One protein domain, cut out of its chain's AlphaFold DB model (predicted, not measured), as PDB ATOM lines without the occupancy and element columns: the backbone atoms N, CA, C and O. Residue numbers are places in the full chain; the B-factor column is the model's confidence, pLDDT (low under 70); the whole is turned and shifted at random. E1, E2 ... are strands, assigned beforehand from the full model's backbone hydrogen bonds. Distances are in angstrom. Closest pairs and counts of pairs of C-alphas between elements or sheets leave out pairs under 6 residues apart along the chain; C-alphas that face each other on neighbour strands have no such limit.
ATOM      1  N   LYS A 134      15.879   1.425 -49.223       86.88
ATOM      2  CA  LYS A 134      14.618   1.832 -48.590       86.88
ATOM      3  C   LYS A 134      14.869   2.134 -47.116       86.88
ATOM      4  O   LYS A 134      15.556   1.378 -46.435       86.88
ATOM      5  N   GLU A 135      14.302   3.228 -46.621       90.12
ATOM      6  CA  GLU A 135      14.495   3.694 -45.244       90.12
ATOM      7  C   GLU A 135      13.202   4.303 -44.694       90.12
ATOM      8  O   GLU A 135      12.376   4.833 -45.440       90.12
ATOM      9  N   ILE A 136      13.039   4.278 -43.370       90.12
ATOM     10  CA  ILE A 136      12.035   5.100 -42.688       90.12
ATOM     11  C   ILE A 136      12.716   6.373 -42.211       90.12
ATOM     12  O   ILE A 136      13.673   6.313 -41.438       90.12
ATOM     13  N   VAL A 137      12.185   7.520 -42.627       89.50
ATOM     14  CA  VAL A 137      12.716   8.841 -42.287       89.50
ATOM     15  C   VAL A 137      11.668   9.685 -41.567       89.50
ATOM     16  O   VAL A 137      10.476   9.606 -41.864       89.50
ATOM     17  N   SER A 138      12.103  10.514 -40.621       86.00
ATOM     18  CA  SER A 138      11.326  11.667 -40.157       86.00
ATOM     19  C   SER A 138      11.742  12.907 -40.930       86.00
ATOM     20  O   SER A 138      12.938  13.100 -41.150       86.00
ATOM     21  N   ILE A 139      10.774  13.752 -41.275       85.94
ATOM     22  CA  ILE A 139      10.982  15.020 -41.977       85.94
ATOM     23  C   ILE A 139      10.381  16.131 -41.115       85.94
ATOM     24  O   ILE A 139       9.207  16.042 -40.744       85.94
ATOM     25  N   ASP A 140      11.164  17.153 -40.776       78.62
ATOM     26  CA  ASP A 140      10.634  18.368 -40.155       78.62
ATOM     27  C   ASP A 140       9.924  19.204 -41.225       78.62
ATOM     28  O   ASP A 140      10.477  19.526 -42.274       78.62
ATOM     29  N   VAL A 141       8.661  19.535 -40.974       83.19
ATOM     30  CA  VAL A 141       7.809  20.253 -41.930       83.19
ATOM     31  C   VAL A 141       8.172  21.732 -42.084       83.19
ATOM     32  O   VAL A 141       7.694  22.372 -43.017       83.19
ATOM     33  N   ARG A 142       8.973  22.297 -41.173       86.94
ATOM     34  CA  ARG A 142       9.321  23.727 -41.170       86.94
ATOM     35  C   ARG A 142      10.520  24.029 -42.056       86.94
ATOM     36  O   ARG A 142      10.509  25.035 -42.755       86.94
ATOM     37  N   ASP A 143      11.541  23.181 -41.996       90.31
ATOM     38  CA  ASP A 143      12.821  23.385 -42.683       90.31
ATOM     39  C   ASP A 143      13.198  22.236 -43.634       90.31
ATOM     40  O   ASP A 143      14.164  22.353 -44.386       90.31
ATOM     41  N   GLY A 144      12.427  21.145 -43.646       81.75
ATOM     42  CA  GLY A 144      12.684  19.980 -44.489       81.75
ATOM     43  C   GLY A 144      13.810  19.081 -43.979       81.75
ATOM     44  O   GLY A 144      14.226  18.184 -44.715       81.75
ATOM     45  N   TYR A 145      14.315  19.282 -42.756       84.12
ATOM     46  CA  TYR A 145      15.376  18.448 -42.197       84.12
ATOM     47  C   TYR A 145      14.933  16.985 -42.105       84.12
ATOM     48  O   TYR A 145      13.891  16.669 -41.524       84.12
ATOM     49  N   THR A 146      15.743  16.077 -42.654       85.88
ATOM     50  CA  THR A 146      15.458  14.640 -42.669       85.88
ATOM     51  C   THR A 146      16.382  13.877 -41.726       85.88
ATOM     52  O   THR A 146      17.582  14.133 -41.631       85.88
ATOM     53  N   LYS A 147      15.819  12.902 -41.009       87.88
ATOM     54  CA  LYS A 147      16.564  11.985 -40.140       87.88
ATOM     55  C   LYS A 147      16.116  10.557 -40.411       87.88
ATOM     56  O   LYS A 147      14.929  10.255 -40.310       87.88
ATOM     57  N   VAL A 148      17.070   9.676 -40.696       92.19
ATOM     58  CA  VAL A 148      16.819   8.234 -40.804       92.19
ATOM     59  C   VAL A 148      16.483   7.674 -39.423       92.19
ATOM     60  O   VAL A 148      17.170   7.968 -38.445       92.19
ATOM     61  N   LEU A 149      15.413   6.888 -39.350       92.81
ATOM     62  CA  LEU A 149      14.932   6.217 -38.143       92.81
ATOM     63  C   LEU A 149      15.023   4.693 -38.239       92.81
ATOM     64  O   LEU A 149      15.067   4.043 -37.201       92.81
ATOM     65  N   ALA A 150      15.012   4.119 -39.446       93.69
ATOM     66  CA  ALA A 150      15.231   2.691 -39.668       93.69
ATOM     67  C   ALA A 150      15.793   2.422 -41.069       93.69
ATOM     68  O   ALA A 150      15.271   2.961 -42.046       93.69
ATOM     69  N   ARG A 151      16.818   1.567 -41.154       93.75
ATOM     70  CA  ARG A 151      17.445   1.090 -42.402       93.75
ATOM     71  C   ARG A 151      18.021  -0.327 -42.250       93.75
ATOM     72  O   ARG A 151      17.874  -0.920 -41.176       93.75
ATOM     73  N   GLY A 152      18.612  -0.872 -43.313       90.44
ATOM     74  CA  GLY A 152      19.336  -2.154 -43.302       90.44
ATOM     75  C   GLY A 152      18.542  -3.385 -43.764       90.44
ATOM     76  O   GLY A 152      19.125  -4.456 -43.901       90.44
ATOM     77  N   ASN A 153      17.244  -3.246 -44.042       89.62
ATOM     78  CA  ASN A 153      16.407  -4.305 -44.606       89.62
ATOM     79  C   ASN A 153      15.913  -3.929 -46.011       89.62
ATOM     80  O   ASN A 153      15.862  -2.757 -46.375       89.62
ATOM     81  N   ALA A 154      15.492  -4.928 -46.787       85.62
ATOM     82  CA  ALA A 154      15.078  -4.733 -48.173       85.62
ATOM     83  C   ALA A 154      13.776  -3.936 -48.328       85.62
ATOM     84  O   ALA A 154      13.567  -3.289 -49.353       85.62
ATOM     85  N   SER A 155      12.852  -4.019 -47.365       88.06
ATOM     86  CA  SER A 155      11.558  -3.332 -47.452       88.06
ATOM     87  C   SER A 155      10.973  -2.945 -46.097       88.06
ATOM     88  O   SER A 155      11.251  -3.562 -45.062       88.06
ATOM     89  N   TYR A 156      10.143  -1.900 -46.124       89.00
ATOM     90  CA  TYR A 156       9.528  -1.265 -44.962       89.00
ATOM     91  C   TYR A 156       8.075  -0.910 -45.253       89.00
ATOM     92  O   TYR A 156       7.744  -0.503 -46.362       89.00
ATOM     93  N   SER A 157       7.198  -1.006 -44.253       87.50
ATOM     94  CA  SER A 157       5.837  -0.479 -44.372       87.50
ATOM     95  C   SER A 157       5.230  -0.088 -43.024       87.50
ATOM     96  O   SER A 157       5.750  -0.426 -41.957       87.50
ATOM     97  N   HIS A 158       4.098   0.621 -43.085       87.56
ATOM     98  CA  HIS A 158       3.256   0.963 -41.935       87.56
ATOM     99  C   HIS A 158       4.014   1.575 -40.738       87.56
ATOM    100  O   HIS A 158       3.888   1.065 -39.621       87.56
ATOM    101  N   PRO A 159       4.773   2.677 -40.914       92.06
ATOM    102  CA  PRO A 159       5.323   3.401 -39.775       92.06
ATOM    103  C   PRO A 159       4.182   3.926 -38.895       92.06
ATOM    104  O   PRO A 159       3.177   4.461 -39.380       92.06
ATOM    105  N   ARG A 160       4.309   3.735 -37.584       93.44
ATOM    106  CA  ARG A 160       3.324   4.145 -36.581       93.44
ATOM    107  C   ARG A 160       4.022   4.747 -35.386       93.44
ATOM    108  O   ARG A 160       4.787   4.080 -34.690       93.44
ATOM    109  N   VAL A 161       3.723   6.010 -35.134       93.19
ATOM    110  CA  VAL A 161       4.237   6.727 -33.974       93.19
ATOM    111  C   VAL A 161       3.329   6.450 -32.779       93.19
ATOM    112  O   VAL A 161       2.104   6.485 -32.878       93.19
ATOM    113  N   SER A 162       3.933   6.138 -31.638       93.94
ATOM    114  CA  SER A 162       3.214   5.982 -30.372       93.94
ATOM    115  C   SER A 162       2.519   7.276 -29.949       93.94
ATOM    116  O   SER A 162       3.001   8.363 -30.249       93.94
ATOM    117  N   SER A 163       1.444   7.179 -29.164       89.44
ATOM    118  CA  SER A 163       0.649   8.345 -28.740       89.44
ATOM    119  C   SER A 163       1.444   9.426 -27.988       89.44
ATOM    120  O   SER A 163       1.004  10.563 -27.921       89.44
ATOM    121  N   ASN A 164       2.602   9.088 -27.407       91.25
ATOM    122  CA  ASN A 164       3.485  10.044 -26.727       91.25
ATOM    123  C   ASN A 164       4.605  10.605 -27.626       91.25
ATOM    124  O   ASN A 164       5.469  11.323 -27.130       91.25
ATOM    125  N   GLY A 165       4.639  10.234 -28.908       91.81
ATOM    126  CA  GLY A 165       5.637  10.690 -29.876       91.81
ATOM    127  C   GLY A 165       7.039  10.099 -29.707       91.81
ATOM    128  O   GLY A 165       7.944  10.529 -30.409       91.81
ATOM    129  N   LYS A 166       7.261   9.153 -28.780       94.25
ATOM    130  CA  LYS A 166       8.618   8.687 -28.429       94.25
ATOM    131  C   LYS A 166       9.047   7.418 -29.149       94.25
ATOM    132  O   LYS A 166      10.237   7.238 -29.383       94.25
ATOM    133  N   LYS A 167       8.106   6.533 -29.476       95.94
ATOM    134  CA  LYS A 167       8.380   5.242 -30.119       95.94
ATOM    135  C   LYS A 167       7.831   5.192 -31.536       95.94
ATOM    136  O   LYS A 167       6.749   5.721 -31.799       95.94
ATOM    137  N   LEU A 168       8.562   4.505 -32.404       96.06
ATOM    138  CA  LEU A 168       8.168   4.152 -33.761       96.06
ATOM    139  C   LEU A 168       8.023   2.631 -33.843       96.06
ATOM    140  O   LEU A 168       8.979   1.915 -33.553       96.06
ATOM    141  N   ALA A 169       6.849   2.158 -34.252       96.69
ATOM    142  CA  ALA A 169       6.616   0.784 -34.681       96.69
ATOM    143  C   ALA A 169       6.556   0.732 -36.210       96.69
ATOM    144  O   ALA A 169       5.995   1.637 -36.827       96.69
ATOM    145  N   TYR A 170       7.115  -0.309 -36.817       94.38
ATOM    146  CA  TYR A 170       7.095  -0.479 -38.269       94.38
ATOM    147  C   TYR A 170       7.233  -1.950 -38.668       94.38
ATOM    148  O   TYR A 170       7.725  -2.772 -37.892       94.38
ATOM    149  N   ILE A 171       6.798  -2.268 -39.887       92.56
ATOM    150  CA  ILE A 171       6.931  -3.599 -40.483       92.56
ATOM    151  C   ILE A 171       8.143  -3.612 -41.411       92.56
ATOM    152  O   ILE A 171       8.347  -2.656 -42.162       92.56
ATOM    153  N   THR A 172       8.917  -4.694 -41.404       91.44
ATOM    154  CA  THR A 172      10.043  -4.889 -42.323       91.44
ATOM    155  C   THR A 172      10.242  -6.357 -42.713       91.44
ATOM    156  O   THR A 172       9.786  -7.250 -42.002       91.44
ATOM    157  N   TRP A 173      10.876  -6.608 -43.859       88.81
ATOM    158  CA  TRP A 173      11.242  -7.942 -44.348       88.81
ATOM    159  C   TRP A 173      12.425  -7.861 -45.327       88.81
ATOM    160  O   TRP A 173      12.776  -6.777 -45.802       88.81
ATOM    161  N   ASN A 174      13.041  -9.013 -45.606       83.50
ATOM    162  CA  ASN A 174      14.179  -9.169 -46.516       83.50
ATOM    163  C   ASN A 174      13.861 -10.176 -47.628       83.50
ATOM    164  O   ASN A 174      13.182 -11.170 -47.382       83.50
ATOM    165  N   HIS A 175      14.393  -9.960 -48.835       71.94
ATOM    166  CA  HIS A 175      14.320 -10.954 -49.911       71.94
ATOM    167  C   HIS A 175      15.090 -12.236 -49.533       71.94
ATOM    168  O   HIS A 175      16.086 -12.151 -48.813       71.94
ATOM    169  N   PRO A 176      14.654 -13.425 -49.995       69.44
ATOM    170  CA  PRO A 176      13.546 -13.697 -50.919       69.44
ATOM    171  C   PRO A 176      12.175 -13.795 -50.233       69.44
ATOM    172  O   PRO A 176      11.197 -14.163 -50.883       69.44
ATOM    173  N   ALA A 177      12.091 -13.515 -48.930       62.81
ATOM    174  CA  ALA A 177      10.845 -13.656 -48.200       62.81
ATOM    175  C   ALA A 177       9.794 -12.704 -48.790       62.81
ATOM    176  O   ALA A 177       9.951 -11.480 -48.785       62.81
ATOM    177  N   MET A 178       8.726 -13.284 -49.340       63.09
ATOM    178  CA  MET A 178       7.545 -12.536 -49.747       63.09
ATOM    179  C   MET A 178       6.933 -11.855 -48.513       63.09
ATOM    180  O   MET A 178       7.157 -12.307 -47.389       63.09
ATOM    181  N   PRO A 179       6.092 -10.824 -48.684       59.69
ATOM    182  CA  PRO A 179       5.441 -10.109 -47.580       59.69
ATOM    183  C   PRO A 179       4.550 -10.972 -46.664       59.69
ATOM    184  O   PRO A 179       3.900 -10.447 -45.763       59.69
ATOM    185  N   LEU A 180       4.500 -12.282 -46.886       67.44
ATOM    186  CA  LEU A 180       3.928 -13.309 -46.023       67.44
ATOM    187  C   LEU A 180       4.809 -13.626 -44.800       67.44
ATOM    188  O   LEU A 180       4.324 -14.227 -43.852       67.44
ATOM    189  N   CYS A 181       6.067 -13.180 -44.793       80.88
ATOM    190  CA  CYS A 181       6.988 -13.314 -43.668       80.88
ATOM    191  C   CYS A 181       7.532 -11.930 -43.315       80.88
ATOM    192  O   CYS A 181       8.411 -11.407 -44.000       80.88
ATOM    193  N   THR A 182       6.996 -11.315 -42.265       88.50
ATOM    194  CA  THR A 182       7.374  -9.948 -41.882       88.50
ATOM    195  C   THR A 182       7.713  -9.850 -40.408       88.50
ATOM    196  O   THR A 182       7.289 -10.658 -39.586       88.50
ATOM    197  N   GLU A 183       8.488  -8.829 -40.069       92.25
ATOM    198  CA  GLU A 183       8.886  -8.498 -38.711       92.25
ATOM    199  C   GLU A 183       8.239  -7.187 -38.284       92.25
ATOM    200  O   GLU A 183       8.321  -6.181 -38.989       92.25
ATOM    201  N   LEU A 184       7.651  -7.178 -37.091       94.38
ATOM    202  CA  LEU A 184       7.258  -5.956 -36.407       94.38
ATOM    203  C   LEU A 184       8.379  -5.533 -35.464       94.38
ATOM    204  O   LEU A 184       8.649  -6.210 -34.467       94.38
ATOM    205  N   ARG A 185       8.996  -4.391 -35.755       95.69
ATOM    206  CA  ARG A 185      10.078  -3.818 -34.948       95.69
ATOM    207  C   ARG A 185       9.662  -2.497 -34.312       95.69
ATOM    208  O   ARG A 185       8.816  -1.775 -34.836       95.69
ATOM    209  N   VAL A 186      10.252  -2.198 -33.153       97.00
ATOM    210  CA  VAL A 186      10.030  -0.958 -32.398       97.00
ATOM    211  C   VAL A 186      11.356  -0.316 -32.005       97.00
ATOM    212  O   VAL A 186      12.244  -0.988 -31.477       97.00
ATOM    213  N   THR A 187      11.455   0.999 -32.196       96.81
ATOM    214  CA  THR A 187      12.612   1.817 -31.803       96.81
ATOM    215  C   THR A 187      12.188   3.124 -31.125       96.81
ATOM    216  O   THR A 187      11.039   3.558 -31.250       96.81
ATOM    217  N   ASP A 188      13.099   3.744 -30.374       95.56
ATOM    218  CA  ASP A 188      12.904   5.064 -29.769       95.56
ATOM    219  C   ASP A 188      13.361   6.165 -30.742       95.56
ATOM    220  O   ASP A 188      14.520   6.220 -31.132       95.56
ATOM    221  N   ILE A 189      12.472   7.091 -31.103       93.38
ATOM    222  CA  ILE A 189      12.698   8.088 -32.171       93.38
ATOM    223  C   ILE A 189      13.869   9.035 -31.847       93.38
ATOM    224  O   ILE A 189      14.637   9.441 -32.728       93.38
ATOM    225  N   TYR A 190      14.021   9.390 -30.569       90.81
ATOM    226  CA  TYR A 190      14.993  10.394 -30.117       90.81
ATOM    227  C   TYR A 190      16.226   9.807 -29.428       90.81
ATOM    228  O   TYR A 190      17.223  10.508 -29.298       90.81
ATOM    229  N   SER A 191      16.173   8.547 -28.989       92.06
ATOM    230  CA  SER A 191      17.215   7.936 -28.151       92.06
ATOM    231  C   SER A 191      17.630   6.535 -28.605       92.06
ATOM    232  O   SER A 191      18.209   5.788 -27.815       92.06
ATOM    233  N   ALA A 192      17.311   6.144 -29.843       88.94
ATOM    234  CA  ALA A 192      17.833   4.914 -30.422       88.94
ATOM    235  C   ALA A 192      19.367   4.952 -30.467       88.94
ATOM    236  O   ALA A 192      19.968   5.970 -30.808       88.94
ATOM    237  N   LYS A 193      19.996   3.825 -30.120       89.56
ATOM    238  CA  LYS A 193      21.459   3.667 -30.174       89.56
ATOM    239  C   LYS A 193      21.986   3.561 -31.606       89.56
ATOM    240  O   LYS A 193      23.156   3.827 -31.844       89.56
ATOM    241  N   SER A 194      21.128   3.126 -32.520       94.00
ATOM    242  CA  SER A 194      21.422   2.817 -33.913       94.00
ATOM    243  C   SER A 194      20.137   2.984 -34.719       94.00
ATOM    244  O   SER A 194      19.049   2.860 -34.158       94.00
ATOM    245  N   ASN A 195      20.279   3.266 -36.013       93.25
ATOM    246  CA  ASN A 195      19.173   3.272 -36.972       93.25
ATOM    247  C   ASN A 195      19.070   1.938 -37.728       93.25
ATOM    248  O   ASN A 195      18.204   1.785 -38.594       93.25
ATOM    249  N   GLU A 196      19.965   0.986 -37.456       95.56
ATOM    250  CA  GLU A 196      19.907  -0.331 -38.077       95.56
ATOM    251  C   GLU A 196      18.707  -1.105 -37.547       95.56
ATOM    252  O   GLU A 196      18.507  -1.266 -36.341       95.56
ATOM    253  N   SER A 197      17.902  -1.630 -38.468       93.38
ATOM    254  CA  SER A 197      16.688  -2.358 -38.113       93.38
ATOM    255  C   SER A 197      17.001  -3.556 -37.237       93.38
ATOM    256  O   SER A 197      16.230  -3.821 -36.318       93.38
ATOM    257  N   CYS A 198      18.136  -4.227 -37.468       92.19
ATOM    258  CA  CYS A 198      18.609  -5.362 -36.677       92.19
ATOM    259  C   CYS A 198      18.759  -5.040 -35.175       92.19
ATOM    260  O   CYS A 198      18.467  -5.916 -34.361       92.19
ATOM    261  N   ASP A 199      19.089  -3.793 -34.820       94.12
ATOM    262  CA  ASP A 199      19.264  -3.319 -33.440       94.12
ATOM    263  C   ASP A 199      17.943  -2.915 -32.765       94.12
ATOM    264  O   ASP A 199      17.872  -2.734 -31.545       94.12
ATOM    265  N   HIS A 200      16.873  -2.756 -33.544       95.62
ATOM    266  CA  HIS A 200      15.558  -2.408 -33.022       95.62
ATOM    267  C   HIS A 200      14.869  -3.615 -32.386       95.62
ATOM    268  O   HIS A 200      15.042  -4.764 -32.796       95.62
ATOM    269  N   LYS A 201      14.023  -3.353 -31.385       95.25
ATOM    270  CA  LYS A 201      13.342  -4.409 -30.634       95.25
ATOM    271  C   LYS A 201      12.351  -5.147 -31.535       95.25
ATOM    272  O   LYS A 201      11.355  -4.561 -31.954       95.25
ATOM    273  N   LEU A 202      12.578  -6.440 -31.752       94.50
ATOM    274  CA  LEU A 202      11.610  -7.336 -32.384       94.50
ATOM    275  C   LEU A 202      10.419  -7.570 -31.440       94.50
ATOM    276  O   LEU A 202      10.599  -7.966 -30.287       94.50
ATOM    277  N   ILE A 203       9.208  -7.297 -31.922       94.88
ATOM    278  CA  ILE A 203       7.951  -7.497 -31.185       94.88
ATOM    279  C   ILE A 203       7.261  -8.789 -31.618       94.88
ATOM    280  O   ILE A 203       6.790  -9.533 -30.763       94.88
ATOM    281  N   ALA A 204       7.185  -9.034 -32.926       92.19
ATOM    282  CA  ALA A 204       6.532 -10.200 -33.512       92.19
ATOM    283  C   ALA A 204       7.099 -10.496 -34.909       92.19
ATOM    284  O   ALA A 204       7.648  -9.598 -35.552       92.19
ATOM    285  N   GLY A 205       6.926 -11.734 -35.379       88.19
ATOM    286  CA  GLY A 205       7.418 -12.191 -36.680       88.19
ATOM    287  C   GLY A 205       8.901 -12.587 -36.686       88.19
ATOM    288  O   GLY A 205       9.549 -12.617 -35.639       88.19
ATOM    289  N   GLY A 206       9.428 -12.946 -37.859       74.94
ATOM    290  CA  GLY A 206      10.858 -13.219 -38.109       74.94
ATOM    291  C   GLY A 206      11.466 -14.494 -37.501       74.94
ATOM    292  O   GLY A 206      12.513 -14.937 -37.964       74.94
ATOM    293  N   ARG A 207      10.851 -15.102 -36.477       61.88
ATOM    294  CA  ARG A 207      11.393 -16.283 -35.765       61.88
ATOM    295  C   ARG A 207      10.632 -17.590 -35.981       61.88
ATOM    296  O   ARG A 207      11.192 -18.653 -35.740       61.88
ATOM    297  N   GLU A 208       9.391 -17.514 -36.437       56.72
ATOM    298  CA  GLU A 208       8.558 -18.663 -36.790       56.72
ATOM    299  C   GLU A 208       8.286 -18.536 -38.290       56.72
ATOM    300  O   GLU A 208       7.683 -17.550 -38.723       56.72
ATOM    301  N   GLY A 209       8.843 -19.455 -39.088       58.72
ATOM    302  CA  GLY A 209       8.656 -19.464 -40.541       58.72
ATOM    303  C   GLY A 209       7.170 -19.351 -40.887       58.72
ATOM    304  O   GLY A 209       6.339 -19.943 -40.207       58.72
ATOM    305  N   ASP A 210       6.859 -18.535 -41.893       70.12
ATOM    306  CA  ASP A 210       5.513 -18.268 -42.432       70.12
ATOM    307  C   ASP A 210       4.600 -17.338 -41.610       70.12
ATOM    308  O   ASP A 210       3.414 -17.178 -41.924       70.12
ATOM    309  N   THR A 211       5.138 -16.649 -40.594       82.94
ATOM    310  CA  THR A 211       4.362 -15.631 -39.866       82.94
ATOM    311  C   THR A 211       4.413 -14.256 -40.544       82.94
ATOM    312  O   THR A 211       5.442 -13.573 -40.554       82.94
ATOM    313  N   ALA A 212       3.257 -13.796 -41.010       87.81
ATOM    314  CA  ALA A 212       2.989 -12.426 -41.412       87.81
ATOM    315  C   ALA A 212       2.525 -11.603 -40.205       87.81
ATOM    316  O   ALA A 212       1.646 -12.004 -39.436       87.81
ATOM    317  N   VAL A 213       3.081 -10.403 -40.079       90.00
ATOM    318  CA  VAL A 213       2.624  -9.356 -39.167       90.00
ATOM    319  C   VAL A 213       2.238  -8.120 -39.971       90.00
ATOM    320  O   VAL A 213       3.029  -7.601 -40.763       90.00
ATOM    321  N   ILE A 214       1.015  -7.635 -39.760       88.94
ATOM    322  CA  ILE A 214       0.463  -6.479 -40.472       88.94
ATOM    323  C   ILE A 214      -0.222  -5.498 -39.514       88.94
ATOM    324  O   ILE A 214      -0.525  -5.824 -38.366       88.94
ATOM    325  N   ARG A 215      -0.471  -4.277 -40.010       88.38
ATOM    326  CA  ARG A 215      -1.291  -3.245 -39.351       88.38
ATOM    327  C   ARG A 215      -0.924  -2.997 -37.871       88.38
ATOM    328  O   ARG A 215      -1.796  -3.115 -37.008       88.38
ATOM    329  N   PRO A 216       0.333  -2.634 -37.540       93.06
ATOM    330  CA  PRO A 216       0.623  -2.128 -36.208       93.06
ATOM    331  C   PRO A 216      -0.236  -0.888 -35.938       93.06
ATOM    332  O   PRO A 216      -0.426  -0.052 -36.822       93.06
ATOM    333  N   THR A 217      -0.743  -0.761 -34.716       92.25
ATOM    334  CA  THR A 217      -1.547   0.386 -34.281       92.25
ATOM    335  C   THR A 217      -1.314   0.634 -32.797       92.25
ATOM    336  O   THR A 217      -1.393  -0.286 -31.979       92.25
ATOM    337  N   TYR A 218      -1.036   1.885 -32.433       92.19
ATOM    338  CA  TYR A 218      -0.960   2.295 -31.035       92.19
ATOM    339  C   TYR A 218      -2.321   2.761 -30.529       92.19
ATOM    340  O   TYR A 218      -2.977   3.561 -31.185       92.19
ATOM    341  N   GLN A 219      -2.693   2.325 -29.326       90.19
ATOM    342  CA  GLN A 219      -3.867   2.820 -28.611       90.19
ATOM    343  C   GLN A 219      -3.627   2.796 -27.106       90.19
ATOM    344  O   GLN A 219      -3.142   1.806 -26.560       90.19
ATOM    345  N   GLY A 220      -3.942   3.898 -26.421       86.06
ATOM    346  CA  GLY A 220      -3.801   3.983 -24.962       86.06
ATOM    347  C   GLY A 220      -2.383   3.677 -24.450       86.06
ATOM    348  O   GLY A 220      -2.224   3.193 -23.333       86.06
ATOM    349  N   GLY A 221      -1.350   3.914 -25.272       88.44
ATOM    350  CA  GLY A 221       0.050   3.585 -24.966       88.44
ATOM    351  C   GLY A 221       0.452   2.121 -25.199       88.44
ATOM    352  O   GLY A 221       1.601   1.762 -24.948       88.44
ATOM    353  N   ARG A 222      -0.458   1.276 -25.692       91.88
ATOM    354  CA  ARG A 222      -0.218  -0.134 -26.030       91.88
ATOM    355  C   ARG A 222      -0.108  -0.303 -27.541       91.88
ATOM    356  O   ARG A 222      -0.713   0.462 -28.288       91.88
ATOM    357  N   LEU A 223       0.665  -1.296 -27.972       94.88
ATOM    358  CA  LEU A 223       0.831  -1.648 -29.381       94.88
ATOM    359  C   LEU A 223       0.006  -2.897 -29.693       94.88
ATOM    360  O   LEU A 223       0.180  -3.931 -29.049       94.88
ATOM    361  N   TYR A 224      -0.860  -2.778 -30.689       95.19
ATOM    362  CA  TYR A 224      -1.663  -3.854 -31.251       95.19
ATOM    363  C   TYR A 224      -1.190  -4.137 -32.674       95.19
ATOM    364  O   TYR A 224      -0.644  -3.248 -33.331       95.19
ATOM    365  N   TYR A 225      -1.373  -5.363 -33.143       94.31
ATOM    366  CA  TYR A 225      -0.999  -5.786 -34.492       94.31
ATOM    367  C   TYR A 225      -1.849  -6.979 -34.920       94.31
ATOM    368  O   TYR A 225      -2.445  -7.643 -34.077       94.31
ATOM    369  N   ILE A 226      -1.889  -7.265 -36.219       93.56
ATOM    370  CA  ILE A 226      -2.492  -8.493 -36.738       93.56
ATOM    371  C   ILE A 226      -1.373  -9.478 -37.065       93.56
ATOM    372  O   ILE A 226      -0.348  -9.080 -37.622       93.56
ATOM    373  N   SER A 227      -1.567 -10.753 -36.742       91.94
ATOM    374  CA  SER A 227      -0.673 -11.827 -37.168       91.94
ATOM    375  C   SER A 227      -1.452 -13.072 -37.573       91.94
ATOM    376  O   SER A 227      -2.518 -13.327 -37.027       91.94
ATOM    377  N   ASN A 228      -0.913 -13.844 -38.515       90.44
ATOM    378  CA  ASN A 228      -1.452 -15.142 -38.933       90.44
ATOM    379  C   ASN A 228      -0.940 -16.329 -38.087       90.44
ATOM    380  O   ASN A 228      -1.131 -17.477 -38.475       90.44
ATOM    381  N   ARG A 229      -0.283 -16.085 -36.940       89.81
ATOM    382  CA  ARG A 229       0.333 -17.135 -36.103       89.81
ATOM    383  C   ARG A 229      -0.661 -18.197 -35.612       89.81
ATOM    384  O   ARG A 229      -0.267 -19.331 -35.375       89.81
ATOM    385  N   SER A 230      -1.939 -17.851 -35.443       89.62
ATOM    386  CA  SER A 230      -2.992 -18.814 -35.079       89.62
ATOM    387  C   SER A 230      -3.501 -19.656 -36.257       89.62
ATOM    388  O   SER A 230      -4.371 -20.494 -36.052       89.62
ATOM    389  N   GLY A 231      -3.009 -19.422 -37.477       89.12
ATOM    390  CA  GLY A 231      -3.594 -19.923 -38.726       89.12
ATOM    391  C   GLY A 231      -4.582 -18.942 -39.372       89.12
ATOM    392  O   GLY A 231      -4.853 -19.055 -40.561       89.12
ATOM    393  N   TYR A 232      -5.039 -17.938 -38.618       90.56
ATOM    394  CA  TYR A 232      -5.918 -16.859 -39.071       90.56
ATOM    395  C   TYR A 232      -5.286 -15.504 -38.765       90.56
ATOM    396  O   TYR A 232      -4.565 -15.364 -37.776       90.56
ATOM    397  N   TYR A 233      -5.578 -14.480 -39.567       91.62
ATOM    398  CA  TYR A 233      -5.170 -13.097 -39.315       91.62
ATOM    399  C   TYR A 233      -5.935 -12.519 -38.120       91.62
ATOM    400  O   TYR A 233      -6.918 -11.793 -38.258       91.62
ATOM    401  N   ASN A 234      -5.461 -12.844 -36.923       93.81
ATOM    402  CA  ASN A 234      -6.038 -12.455 -35.644       93.81
ATOM    403  C   ASN A 234      -5.339 -11.234 -35.039       93.81
ATOM    404  O   ASN A 234      -4.231 -10.869 -35.434       93.81
ATOM    405  N   ILE A 235      -5.990 -10.598 -34.063       94.81
ATOM    406  CA  ILE A 235      -5.497  -9.378 -33.414       94.81
ATOM    407  C   ILE A 235      -4.714  -9.744 -32.152       94.81
ATOM    408  O   ILE A 235      -5.194 -10.450 -31.270       94.81
ATOM    409  N   TYR A 236      -3.512  -9.197 -32.033       94.88
ATOM    410  CA  TYR A 236      -2.580  -9.418 -30.936       94.88
ATOM    411  C   TYR A 236      -2.215  -8.097 -30.266       94.88
ATOM    412  O   TYR A 236      -2.331  -7.010 -30.839       94.88
ATOM    413  N   ARG A 237      -1.722  -8.202 -29.032       95.25
ATOM    414  CA  ARG A 237      -1.210  -7.080 -28.247       95.25
ATOM    415  C   ARG A 237       0.217  -7.380 -27.815       95.25
ATOM    416  O   ARG A 237       0.488  -8.432 -27.248       95.25
ATOM    417  N   ALA A 238       1.131  -6.441 -28.046       94.44
ATOM    418  CA  ALA A 238       2.534  -6.608 -27.685       94.44
ATOM    419  C   ALA A 238       2.689  -6.870 -26.175       94.44
ATOM    420  O   ALA A 238       2.211  -6.085 -25.354       94.44
ATOM    421  N   GLY A 239       3.380  -7.958 -25.824       91.62
ATOM    422  CA  GLY A 239       3.587  -8.388 -24.435       91.62
ATOM    423  C   GLY A 239       2.441  -9.205 -23.827       91.62
ATOM    424  O   GLY A 239       2.523  -9.541 -22.651       91.62
ATOM    425  N   PHE A 240       1.397  -9.522 -24.595       93.38
ATOM    426  CA  PHE A 240       0.363 -10.484 -24.219       93.38
ATOM    427  C   PHE A 240       0.586 -11.797 -24.982       93.38
ATOM    428  O   PHE A 240       0.930 -11.772 -26.164       93.38
ATOM    429  N   GLU A 241       0.427 -12.933 -24.305       90.56
ATOM    430  CA  GLU A 241       0.598 -14.246 -24.922       90.56
ATOM    431  C   GLU A 241      -0.683 -14.661 -25.656       90.56
ATOM    432  O   GLU A 241      -1.759 -14.713 -25.066       90.56
ATOM    433  N   GLY A 242      -0.563 -14.948 -26.954       91.06
ATOM    434  CA  GLY A 242      -1.695 -15.330 -27.800       91.06
ATOM    435  C   GLY A 242      -2.490 -14.150 -28.369       91.06
ATOM    436  O   GLY A 242      -2.155 -12.978 -28.181       91.06
ATOM    437  N   SER A 243      -3.531 -14.484 -29.136       94.31
ATOM    438  CA  SER A 243      -4.463 -13.501 -29.694       94.31
ATOM    439  C   SER A 243      -5.318 -12.907 -28.574       94.31
ATOM    440  O   SER A 243      -5.780 -13.629 -27.691       94.31
ATOM    441  N   ILE A 244      -5.560 -11.594 -28.614       95.12
ATOM    442  CA  ILE A 244      -6.522 -10.961 -27.697       95.12
ATOM    443  C   ILE A 244      -7.967 -11.215 -28.126       95.12
ATOM    444  O   ILE A 244      -8.875 -11.018 -27.328       95.12
ATOM    445  N   LEU A 245      -8.174 -11.627 -29.374       93.12
ATOM    446  CA  LEU A 245      -9.472 -11.947 -29.948       93.12
ATOM    447  C   LEU A 245      -9.302 -13.204 -30.821       93.12
ATOM    448  O   LEU A 245      -9.146 -13.087 -32.039       93.12
ATOM    449  N   PRO A 246      -9.169 -14.397 -30.207       93.00
ATOM    450  CA  PRO A 246      -8.955 -15.639 -30.941       93.00
ATOM    451  C   PRO A 246     -10.233 -16.020 -31.689       93.00
ATOM    452  O   PRO A 246     -11.261 -16.275 -31.065       93.00
ATOM    453  N   MET A 247     -10.170 -16.039 -33.018       91.56
ATOM    454  CA  MET A 247     -11.306 -16.371 -33.879       91.56
ATOM    455  C   MET A 247     -10.822 -17.109 -35.123       91.56
ATOM    456  O   MET A 247      -9.769 -16.783 -35.671       91.56
ATOM    457  N   GLU A 248     -11.626 -18.053 -35.607       92.56
ATOM    458  CA  GLU A 248     -11.431 -18.723 -36.900       92.56
ATOM    459  C   GLU A 248     -11.888 -17.816 -38.059       92.56
ATOM    460  O   GLU A 248     -12.744 -18.172 -38.865       92.56
ATOM    461  N   ALA A 249     -11.369 -16.586 -38.085       89.69
ATOM    462  CA  ALA A 249     -11.714 -15.546 -39.045       89.69
ATOM    463  C   ALA A 249     -10.529 -14.599 -39.290       89.69
ATOM    464  O   ALA A 249      -9.727 -14.329 -38.389       89.69
ATOM    465  N   ASP A 250     -10.452 -14.055 -40.505       89.00
ATOM    466  CA  ASP A 250      -9.402 -13.123 -40.909       89.00
ATOM    467  C   ASP A 250      -9.846 -11.663 -40.741       89.00
ATOM    468  O   ASP A 250     -10.696 -11.168 -41.475       89.00
ATOM    469  N   PHE A 251      -9.196 -10.924 -39.837       86.88
ATOM    470  CA  PHE A 251      -9.397  -9.473 -39.663       86.88
ATOM    471  C   PHE A 251      -8.524  -8.614 -40.587       86.88
ATOM    472  O   PHE A 251      -8.487  -7.390 -40.465       86.88
ATOM    473  N   GLY A 252      -7.734  -9.252 -41.453       71.12
ATOM    474  CA  GLY A 252      -6.697  -8.606 -42.257       71.12
ATOM    475  C   GLY A 252      -6.703  -9.010 -43.726       71.12
ATOM    476  O   GLY A 252      -5.707  -8.772 -44.418       71.12
ATOM    477  N   GLN A 253      -7.776  -9.650 -44.204       63.81
ATOM    478  CA  GLN A 253      -7.838 -10.141 -45.576       63.81
ATOM    479  C   GLN A 253      -7.668  -8.968 -46.561       63.81
ATOM    480  O   GLN A 253      -8.206  -7.876 -46.376       63.81
ATOM    481  N   LEU A 254      -6.813  -9.170 -47.568       52.44
ATOM    482  CA  LEU A 254      -6.358  -8.158 -48.535       52.44
ATOM    483  C   LEU A 254      -5.583  -6.955 -47.960       52.44
ATOM    484  O   LEU A 254      -5.319  -6.015 -48.703       52.44
ATOM    485  N   ARG A 255      -5.187  -6.948 -46.675       52.53
ATOM    486  CA  ARG A 255      -4.434  -5.858 -45.992       52.53
ATOM    487  C   ARG A 255      -5.120  -4.480 -45.957       52.53
ATOM    488  O   ARG A 255      -4.641  -3.590 -45.256       52.53
TER     489      ARG A 255
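Overview. This is residues 134 to 255 of the 354 residues of an uncharacterized protein of Thalassiosira oceanica (UniProt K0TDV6). Two four-stranded sheets, E3 to E6 and E7 to E10, make a sandwich that is only partly face to face: E7 covers E3, E4 and E5, while E9 and E10 reach past the first sheet. The hairpin E1 and E2 lies at one end of the long axis, and E10 lies towards the other. The printed part has 122 residues, with no named helix and ten strands, E1 to E10 in chain order; the class is all strand, though named strands hold 54 residues, under half. The first sheet has the order E3 - E4 - E5 - E6 and the second E7 - E8 - E9 - E10, antiparallel but for E9 and E10, which meet only at a point. The whole is compact, with a radius of gyration of the C-alphas of 14.6 A and spans of 49 by 36 by 25 A.

Along the chain. Find C-alpha 155 at (11.558, -3.332, -47.452); from there E3 runs 18.3 A to residue 161. E4, residues 167 to 173, is 19.6 A long, and E5, residues 183 to 188, is 16.7 A. E6 is residues 201 to 205. Look next at C-alpha 213, at (2.624, -9.356, -39.167), where E7 begins; it ends at residue 219, 17.4 A on. E8 is residues 222 to 227, 16.2 A; E9 is 234 to 237, and E10 is 243 to 245, with C-alpha 245 at (-9.472, -11.947, -29.948). E1, residues 136 to 139, and E2, residues 146 to 150, come first in the printed part.

Arrangement. Begin with the meander E3 E4 E5 E6, each strand the antiparallel neighbour of the one before; its sheet is strongly twisted. Look for N 157 and O 171, 2.9 A, between E3 and E4; N 170 and O 185, 3.0 A, between E4 and E5; and N 184 and O 204, 2.9 A, between E5 and E6. In the sandwich, two sheets face to face, the best planes stand 18 degrees apart. The closest C-alphas of E3 and E7 are those of Arg 160 and Thr 217, 6.6 A. E7 E8 E9 is a second meander, with N 217 and O 224 at 2.8 A and N 225 and O 236 at 3.0 A. E1 and E2 are an antiparallel hairpin, with N 138 and O 147 at 2.9 A.

Size, cuts and confidence. The C-alphas of Asp 143 and Glu 248, the two farthest apart, are 48.9 A apart. The printed part has no cut. The link E5 to E6, 12 residues, is long. You will find pLDDT under 70 at residues 176 to 180, 207 to 209 and 253 to 255.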